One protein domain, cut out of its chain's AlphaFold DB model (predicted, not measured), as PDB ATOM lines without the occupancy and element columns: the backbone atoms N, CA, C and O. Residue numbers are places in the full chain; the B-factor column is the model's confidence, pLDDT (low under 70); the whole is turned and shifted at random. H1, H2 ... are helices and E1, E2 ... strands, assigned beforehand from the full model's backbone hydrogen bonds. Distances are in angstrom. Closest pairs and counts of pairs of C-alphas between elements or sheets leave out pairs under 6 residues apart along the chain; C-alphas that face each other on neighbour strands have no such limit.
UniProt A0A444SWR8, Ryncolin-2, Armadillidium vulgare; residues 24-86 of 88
ATOM      1  N   GLY A  24     -11.265 -38.347  -2.095       81.56
ATOM      2  CA  GLY A  24     -10.671 -38.359  -0.762       81.56
ATOM      3  C   GLY A  24     -11.603 -37.774   0.291       81.56
ATOM      4  O   GLY A  24     -12.820 -37.744   0.117       81.56
ATOM      5  N   ASN A  25     -11.042 -37.382   1.430       76.88
ATOM      6  CA  ASN A  25     -11.816 -36.939   2.584       76.88
ATOM      7  C   ASN A  25     -11.310 -35.580   3.063       76.88
ATOM      8  O   ASN A  25     -10.129 -35.431   3.355       76.88
ATOM      9  N   LEU A  26     -12.217 -34.609   3.200       77.38
ATOM     10  CA  LEU A  26     -11.896 -33.252   3.660       77.38
ATOM     11  C   LEU A  26     -11.248 -33.214   5.057       77.38
ATOM     12  O   LEU A  26     -10.581 -32.245   5.396       77.38
ATOM     13  N   SER A  27     -11.436 -34.260   5.869       80.38
ATOM     14  CA  SER A  27     -10.791 -34.402   7.182       80.38
ATOM     15  C   SER A  27      -9.366 -34.971   7.109       80.38
ATOM     16  O   SER A  27      -8.714 -35.098   8.145       80.38
ATOM     17  N   SER A  28      -8.894 -35.383   5.928       80.50
ATOM     18  CA  SER A  28      -7.567 -35.972   5.723       80.50
ATOM     19  C   SER A  28      -6.978 -35.593   4.354       80.50
ATOM     20  O   SER A  28      -6.887 -34.411   4.032       80.50
ATOM     21  N   GLU A  29      -6.520 -36.566   3.562       76.88
ATOM     22  CA  GLU A  29      -6.019 -36.333   2.211       76.88
ATOM     23  C   GLU A  29      -7.194 -36.282   1.232       76.88
ATOM     24  O   GLU A  29      -7.969 -37.239   1.111       76.88
ATOM     25  N   PHE A  30      -7.300 -35.175   0.504       79.50
ATOM     26  CA  PHE A  30      -8.278 -35.016  -0.559       79.50
ATOM     27  C   PHE A  30      -7.693 -34.272  -1.755       79.50
ATOM     28  O   PHE A  30      -6.713 -33.534  -1.654       79.50
ATOM     29  N   TRP A  31      -8.335 -34.487  -2.892       81.81
ATOM     30  CA  TRP A  31      -8.197 -33.740  -4.123       81.81
ATOM     31  C   TRP A  31      -9.537 -33.068  -4.406       81.81
ATOM     32  O   TRP A  31     -10.570 -33.732  -4.378       81.81
ATOM     33  N   LEU A  32      -9.539 -31.757  -4.657       81.06
ATOM     34  CA  LEU A  32     -10.781 -31.015  -4.904       81.06
ATOM     35  C   LEU A  32     -11.434 -31.364  -6.243       81.06
ATOM     36  O   LEU A  32     -12.651 -31.254  -6.347       81.06
ATOM     37  N   GLY A  33     -10.661 -31.801  -7.237       83.62
ATOM     38  CA  GLY A  33     -11.140 -31.918  -8.613       83.62
ATOM     39  C   GLY A  33     -10.895 -30.635  -9.397       83.62
ATOM     40  O   GLY A  33     -11.026 -29.533  -8.857       83.62
ATOM     41  N   LEU A  34     -10.511 -30.773 -10.665       82.06
ATOM     42  CA  LEU A  34     -10.163 -29.629 -11.513       82.06
ATOM     43  C   LEU A  34     -11.344 -28.671 -11.730       82.06
ATOM     44  O   LEU A  34     -11.130 -27.463 -11.738       82.06
ATOM     45  N   ASP A  35     -12.578 -29.177 -11.797       83.44
ATOM     46  CA  ASP A  35     -13.779 -28.343 -11.964       83.44
ATOM     47  C   ASP A  35     -14.063 -27.477 -10.744       83.44
ATOM     48  O   ASP A  35     -14.366 -26.288 -10.860       83.44
ATOM     49  N   ASN A  36     -13.911 -28.054  -9.553       83.38
ATOM     50  CA  ASN A  36     -14.091 -27.314  -8.312       83.38
ATOM     51  C   ASN A  36     -12.992 -26.264  -8.143       83.38
ATOM     52  O   ASN A  36     -13.280 -25.149  -7.720       83.38
ATOM     53  N   ILE A  37     -11.746 -26.590  -8.502       83.31
ATOM     54  CA  ILE A  37     -10.651 -25.616  -8.456       83.31
ATOM     55  C   ILE A  37     -10.903 -24.498  -9.469       83.31
ATOM     56  O   ILE A  37     -10.803 -23.337  -9.088       83.31
ATOM     57  N   HIS A  38     -11.281 -24.821 -10.710       83.50
ATOM     58  CA  HIS A  38     -11.627 -23.825 -11.726       83.50
ATOM     59  C   HIS A  38     -12.740 -22.892 -11.232       83.50
ATOM     60  O   HIS A  38     -12.569 -21.679 -11.262       83.50
ATOM     61  N   SER A  39     -13.825 -23.444 -10.687       84.75
ATOM     62  CA  SER A  39     -14.950 -22.678 -10.128       84.75
ATOM     63  C   SER A  39     -14.550 -21.768  -8.957       84.75
ATOM     64  O   SER A  39     -15.088 -20.677  -8.794       84.75
ATOM     65  N   LEU A  40     -13.572 -22.177  -8.141       81.88
ATOM     66  CA  LEU A  40     -13.073 -21.360  -7.028       81.88
ATOM     67  C   LEU A  40     -12.230 -20.165  -7.491       81.88
ATOM     68  O   LEU A  40     -12.174 -19.157  -6.786       81.88
ATOM     69  N   VAL A  41     -11.559 -20.282  -8.639       79.94
ATOM     70  CA  VAL A  41     -10.524 -19.329  -9.086       79.94
ATOM     71  C   VAL A  41     -10.929 -18.557 -10.340       79.94
ATOM     72  O   VAL A  41     -10.246 -17.610 -10.720       79.94
ATOM     73  N   SER A  42     -12.036 -18.933 -10.990       76.75
ATOM     74  CA  SER A  42     -12.521 -18.303 -12.224       76.75
ATOM     75  C   SER A  42     -12.918 -16.845 -12.018       76.75
ATOM     76  O   SER A  42     -12.740 -16.023 -12.915       76.75
ATOM     77  N   ASP A  43     -13.435 -16.528 -10.832       73.94
ATOM     78  CA  ASP A  43     -14.106 -15.255 -10.567       73.94
ATOM     79  C   ASP A  43     -13.200 -14.233  -9.870       73.94
ATOM     80  O   ASP A  43     -13.568 -13.066  -9.720       73.94
ATOM     81  N   THR A  44     -12.019 -14.631  -9.388       76.62
ATOM     82  CA  THR A  44     -11.117 -13.746  -8.639       76.62
ATOM     83  C   THR A  44      -9.663 -14.169  -8.820       76.62
ATOM     84  O   THR A  44      -9.341 -15.345  -8.694       76.62
ATOM     85  N   LEU A  45      -8.768 -13.200  -9.047       77.25
ATOM     86  CA  LEU A  45      -7.324 -13.438  -8.974       77.25
ATOM     87  C   LEU A  45      -6.953 -13.898  -7.557       77.25
ATOM     88  O   LEU A  45      -7.041 -13.123  -6.604       77.25
ATOM     89  N   MET A  46      -6.545 -15.159  -7.430       82.31
ATOM     90  CA  MET A  46      -6.115 -15.757  -6.170       82.31
ATOM     91  C   MET A  46      -4.605 -15.970  -6.154       82.31
ATOM     92  O   MET A  46      -4.017 -16.301  -7.179       82.31
ATOM     93  N   GLU A  47      -3.982 -15.838  -4.983       87.12
ATOM     94  CA  GLU A  47      -2.578 -16.210  -4.774       87.12
ATOM     95  C   GLU A  47      -2.465 -17.727  -4.542       87.12
ATOM     96  O   GLU A  47      -3.276 -18.310  -3.817       87.12
ATOM     97  N   LEU A  48      -1.433 -18.370  -5.095       86.62
ATOM     98  CA  LEU A  48      -1.147 -19.784  -4.829       86.62
ATOM     99  C   LEU A  48       0.000 -19.894  -3.832       86.62
ATOM    100  O   LEU A  48       1.100 -19.419  -4.103       86.62
ATOM    101  N   ARG A  49      -0.223 -20.579  -2.710       86.25
ATOM    102  CA  ARG A  49       0.832 -20.928  -1.754       86.25
ATOM    103  C   ARG A  49       0.913 -22.437  -1.583       86.25
ATOM    104  O   ARG A  49      -0.077 -23.087  -1.264       86.25
ATOM    105  N   VAL A  50       2.113 -22.972  -1.759       85.75
ATOM    106  CA  VAL A  50       2.439 -24.382  -1.573       85.75
ATOM    107  C   VAL A  50       3.419 -24.488  -0.413       85.75
ATOM    108  O   VAL A  50       4.579 -24.095  -0.539       85.75
ATOM    109  N   ASP A  51       2.948 -25.014   0.714       84.06
ATOM    110  CA  ASP A  51       3.795 -25.343   1.858       84.06
ATOM    111  C   ASP A  51       4.321 -26.779   1.705       84.06
ATOM    112  O   ASP A  51       3.574 -27.713   1.407       84.06
ATOM    113  N   LEU A  52       5.628 -26.950   1.884       81.56
ATOM    114  CA  LEU A  52       6.335 -28.217   1.736       81.56
ATOM    115  C   LEU A  52       7.141 -28.487   3.002       81.56
ATOM    116  O   LEU A  52       7.848 -27.616   3.501       81.56
ATOM    117  N   GLU A  53       7.080 -29.718   3.488       80.56
ATOM    118  CA  GLU A  53       7.876 -30.177   4.624       80.56
ATOM    119  C   GLU A  53       8.713 -31.374   4.175       80.56
ATOM    120  O   GLU A  53       8.186 -32.327   3.583       80.56
ATOM    121  N   ASP A  54      10.018 -31.319   4.427       77.88
ATOM    122  CA  ASP A  54      10.900 -32.459   4.200       77.88
ATOM    123  C   ASP A  54      10.849 -33.471   5.362       77.88
ATOM    124  O   ASP A  54      10.085 -33.338   6.317       77.88
ATOM    125  N   TYR A  55      11.627 -34.550   5.261       76.12
ATOM    126  CA  TYR A  55      11.675 -35.584   6.300       76.12
ATOM    127  C   TYR A  55      12.518 -35.177   7.521       76.12
ATOM    128  O   TYR A  55      12.417 -35.827   8.562       76.12
ATOM    129  N   GLU A  56      13.353 -34.142   7.398       81.81
ATOM    130  CA  GLU A  56      14.195 -33.602   8.475       81.81
ATOM    131  C   GLU A  56      13.456 -32.518   9.278       81.81
ATOM    132  O   GLU A  56      13.975 -32.028  10.279       81.81
ATOM    133  N   GLY A  57      12.221 -32.191   8.878       78.38
ATOM    134  CA  GLY A  57      11.370 -31.187   9.509       78.38
ATOM    135  C   GLY A  57      11.604 -29.769   8.989       78.38
ATOM    136  O   GLY A  57      11.062 -28.822   9.562       78.38
ATOM    137  N   SER A  58      12.382 -29.587   7.918       79.38
ATOM    138  CA  SER A  58      12.519 -28.279   7.281       79.38
ATOM    139  C   SER A  58      11.235 -27.943   6.535       79.38
ATOM    140  O   SER A  58      10.788 -28.683   5.654       79.38
ATOM    141  N   VAL A  59      10.668 -26.785   6.865       81.44
ATOM    142  CA  VAL A  59       9.483 -26.243   6.205       81.44
ATOM    143  C   VAL A  59       9.925 -25.192   5.194       81.44
ATOM    144  O   VAL A  59      10.604 -24.223   5.535       81.44
ATOM    145  N   GLY A  60       9.543 -25.390   3.940       84.88
ATOM    146  CA  GLY A  60       9.678 -24.415   2.870       84.88
ATOM    147  C   GLY A  60       8.308 -24.026   2.337       84.88
ATOM    148  O   GLY A  60       7.337 -24.764   2.482       84.88
ATOM    149  N   TRP A  61       8.235 -22.872   1.690       84.81
ATOM    150  CA  TRP A  61       7.037 -22.466   0.975       84.81
ATOM    151  C   TRP A  61       7.405 -21.849  -0.368       84.81
ATOM    152  O   TRP A  61       8.447 -21.204  -0.514       84.81
ATOM    153  N   ALA A  62       6.528 -22.079  -1.333       85.88
ATOM    154  CA  ALA A  62       6.529 -21.467  -2.649       85.88
ATOM    155  C   ALA A  62       5.223 -20.689  -2.801       85.88
ATOM    156  O   ALA A  62       4.145 -21.236  -2.570       85.88
ATOM    157  N   LYS A  63       5.312 -19.417  -3.168       89.88
ATOM    158  CA  LYS A  63       4.174 -18.536  -3.403       89.88
ATOM    159  C   LYS A  63       4.215 -18.037  -4.844       89.88
ATOM    160  O   LYS A  63       5.274 -17.674  -5.338       89.88
ATOM    161  N   TYR A  64       3.060 -17.988  -5.488       89.38
ATOM    162  CA  TYR A  64       2.863 -17.317  -6.767       89.38
ATOM    163  C   TYR A  64       1.917 -16.138  -6.564       89.38
ATOM    164  O   TYR A  64       0.934 -16.264  -5.827       89.38
ATOM    165  N   GLU A  65       2.224 -15.004  -7.195       88.75
ATOM    166  CA  GLU A  65       1.415 -13.777  -7.108       88.75
ATOM    167  C   GLU A  65      -0.037 -14.020  -7.501       88.75
ATOM    168  O   GLU A  65      -0.957 -13.544  -6.845       88.75
ATOM    169  N   TYR A  66      -0.240 -14.799  -8.557       85.31
ATOM    170  CA  TYR A  66      -1.557 -15.239  -8.957       85.31
ATOM    171  C   TYR A  66      -1.506 -16.639  -9.542       85.31
ATOM    172  O   TYR A  66      -0.468 -17.080 -10.046       85.31
ATOM    173  N   PHE A  67      -2.638 -17.328  -9.496       85.75
ATOM    174  CA  PHE A  67      -2.873 -18.504 -10.313       85.75
ATOM    175  C   PHE A  67      -4.254 -18.451 -10.952       85.75
ATOM    176  O   PHE A  67      -5.220 -17.967 -10.359       85.75
ATOM    177  N   TYR A  68      -4.330 -18.961 -12.172       84.38
ATOM    178  CA  TYR A  68      -5.566 -19.125 -12.919       84.38
ATOM    179  C   TYR A  68      -5.552 -20.484 -13.603       84.38
ATOM    180  O   TYR A  68      -4.518 -20.931 -14.099       84.38
ATOM    181  N   ILE A  69      -6.701 -21.147 -13.627       85.88
ATOM    182  CA  ILE A  69      -6.879 -22.410 -14.338       85.88
ATOM    183  C   ILE A  69      -7.983 -22.195 -15.359       85.88
ATOM    184  O   ILE A  69      -9.059 -21.717 -15.002       85.88
ATOM    185  N   SER A  70      -7.720 -22.530 -16.620       84.50
ATOM    186  CA  SER A  70      -8.733 -22.460 -17.674       84.50
ATOM    187  C   SER A  70      -9.830 -23.513 -17.486       84.50
ATOM    188  O   SER A  70      -9.679 -24.460 -16.719       84.50
ATOM    189  N   ASP A  71     -10.911 -23.392 -18.247       83.06
ATOM    190  CA  ASP A  71     -11.960 -24.409 -18.302       83.06
ATOM    191  C   ASP A  71     -11.492 -25.698 -19.017       83.06
ATOM    192  O   ASP A  71     -10.350 -25.813 -19.492       83.06
ATOM    193  N   GLU A  72     -12.401 -26.672 -19.120       82.06
ATOM    194  CA  GLU A  72     -12.195 -27.934 -19.842       82.06
ATOM    195  C   GLU A  72     -11.810 -27.703 -21.317       82.06
ATOM    196  O   GLU A  72     -10.941 -28.398 -21.852       82.06
ATOM    197  N   ASN A  73     -12.368 -26.673 -21.972       84.50
ATOM    198  CA  ASN A  73     -12.022 -26.322 -23.356       84.50
ATOM    199  C   ASN A  73     -10.559 -25.871 -23.482       84.50
ATOM    200  O   ASN A  73      -9.878 -26.222 -24.450       84.50
ATOM    201  N   GLY A  74     -10.064 -25.127 -22.491       80.38
ATOM    202  CA  GLY A  74      -8.652 -24.781 -22.326       80.38
ATOM    203  C   GLY A  74      -7.791 -25.910 -21.747       80.38
ATOM    204  O   GLY A  74      -6.592 -25.719 -21.547       80.38
ATOM    205  N   LYS A  75      -8.366 -27.097 -21.510       82.00
ATOM    206  CA  LYS A  75      -7.712 -28.288 -20.942       82.00
ATOM    207  C   LYS A  75      -7.107 -28.055 -19.557       82.00
ATOM    208  O   LYS A  75      -6.084 -28.662 -19.235       82.00
ATOM    209  N   TYR A  76      -7.735 -27.193 -18.755       79.75
ATOM    210  CA  TYR A  76      -7.241 -26.793 -17.434       79.75
ATOM    211  C   TYR A  76      -5.792 -26.292 -17.462       79.75
ATOM    212  O   TYR A  76      -4.973 -26.639 -16.606       79.75
ATOM    213  N   GLN A  77      -5.449 -25.493 -18.473       83.38
ATOM    214  CA  GLN A  77      -4.153 -24.842 -18.544       83.38
ATOM    215  C   GLN A  77      -3.971 -23.930 -17.327       83.38
ATOM    216  O   GLN A  77      -4.798 -23.060 -17.053       83.38
ATOM    217  N   LEU A  78      -2.869 -24.149 -16.614       83.88
ATOM    218  CA  LEU A  78      -2.463 -23.364 -15.458       83.88
ATOM    219  C   LEU A  78      -1.632 -22.161 -15.919       83.88
ATOM    220  O   LEU A  78      -0.623 -22.329 -16.606       83.88
ATOM    221  N   ASP A  79      -2.050 -20.970 -15.509       85.81
ATOM    222  CA  ASP A  79      -1.298 -19.723 -15.621       85.81
ATOM    223  C   ASP A  79      -0.864 -19.271 -14.222       85.81
ATOM    224  O   ASP A  79      -1.631 -19.375 -13.259       85.81
ATOM    225  N   LEU A  80       0.382 -18.819 -14.104       87.62
ATOM    226  CA  LEU A  80       1.029 -18.465 -12.845       87.62
ATOM    227  C   LEU A  80       1.729 -17.117 -12.985       87.62
ATOM    228  O   LEU A  80       2.431 -16.872 -13.966       87.62
ATOM    229  N   GLY A  81       1.568 -16.282 -11.964       87.44
ATOM    230  CA  GLY A  81       2.304 -15.033 -11.822       87.44
ATOM    231  C   GLY A  81       3.721 -15.222 -11.295       87.44
ATOM    232  O   GLY A  81       4.271 -16.328 -11.275       87.44
ATOM    233  N   ASP A  82       4.301 -14.122 -10.818       92.44
ATOM    234  CA  ASP A  82       5.663 -14.114 -10.297       92.44
ATOM    235  C   ASP A  82       5.839 -15.094  -9.130       92.44
ATOM    236  O   ASP A  82       4.976 -15.237  -8.258       92.44
ATOM    237  N   TYR A  83       6.988 -15.769  -9.127       90.25
ATOM    238  CA  TYR A  83       7.362 -16.766  -8.130       90.25
ATOM    239  C   TYR A  83       8.153 -16.136  -6.981       90.25
ATOM    240  O   TYR A  83       9.175 -15.480  -7.189       90.25
ATOM    241  N   TYR A  84       7.712 -16.421  -5.761       88.31
ATOM    242  CA  TYR A  84       8.344 -16.022  -4.514       88.31
ATOM    243  C   TYR A  84       8.588 -17.267  -3.672       88.31
ATOM    244  O   TYR A  84       7.655 -17.977  -3.302       88.31
ATOM    245  N   GLU A  85       9.838 -17.530  -3.325       85.56
ATOM    246  CA  GLU A  85      10.191 -18.616  -2.417       85.56
ATOM    247  C   GLU A  85      10.695 -18.089  -1.090       85.56
ATOM    248  O   GLU A  85      11.200 -16.969  -0.993       85.56
ATOM    249  N   ASN A  86      10.595 -18.929  -0.066       76.75
ATOM    250  CA  ASN A  86      11.327 -18.683   1.160       76.75
ATOM    251  C   ASN A  86      12.838 -18.806   0.880       76.75
ATOM    252  O   ASN A  86      13.280 -19.903   0.517       76.75
TER     253      ASN A  86
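Overview. This is residues 24 to 86 of the 88 residues of the protein "Ryncolin-2" of Armadillidium vulgare (UniProt A0A444SWR8). A long hairpin of two strands, E1 and E2, forms a twisted sheet, with two short strands, E3 and E4, one after the other along the other side of E2. E2 bends sharply, and the short helix H1 packs near its last residues, beside the strands, while residues 25 to 31 stick out as a free arm. The printed part has 63 residues, with one named helix and four named strands in the order H1, E1, E2, E3, E4. The sheet is branched and antiparallel, and the class is mixed, helices and strands. The whole is loose, with a radius of gyration of the C-alphas of 13.8 A, and spans 42 by 31 by 18 A.

Along the chain. E2, the longest strand, holds residues 59 to 69 and measures 26.5 A from first to last C-alpha, beginning at C-alpha 59 (9.483, -26.243, 6.205). It bends by 75 degrees at residue 65. E1 is residues 46 to 53, 22.8 A long. E3, residues 78 to 80, and E4, residues 83 to 85, are each 6.6 A long; E4 ends at C-alpha 85 (10.191, -18.616, -2.417). H1 is residues 34 to 41, 10.6 A long, beginning at C-alpha 34 (-10.163, -29.629, -11.513).

Arrangement. E2 has three neighbours, E1 on one side and E3 and E4 on the other side. The pairing is staggered: E2 pairs with E1 over its residues 59 to 67, with E4 over 62 to 64 and with E3 over 67 to 69. E1 and E2 are a hairpin, antiparallel at 152 degrees, with N 50 and O 62 within hydrogen-bond range at 2.8 A. E2 and E4 are antiparallel at 166 degrees, with N 63 and O 84 at 2.8 A. E2 and E3 are a hairpin, antiparallel at 115 degrees, with N 79 and O 68 at 2.8 A. E3 runs on into E4 across a break of 2 residues, at 69 degrees. E1 and E3 are only just apart, their closest C-alphas at 8.4 A; E1 and E4 are apart. E1, E2 and E3 form a meander, each strand the antiparallel neighbour of the one before. H1 is on the sheet but over none of its strands, at a height over the sheet of 4.4 A, only just above the sheet's level. The closest C-alphas of H1 and E2 are those of His 38 and Ile 69, 5.6 A apart. In H1 every O i to N i+4 pair is within hydrogen-bond range.

Size, cuts and confidence. The two C-alphas farthest apart are those of Glu 56 and Asn 73, at 41.9 A. The printed part has no cut. The link from E2 to E3 is short, and the other three links between named elements are tight. The mean pLDDT of the printed part is 82.8, and no printed residue is under 70.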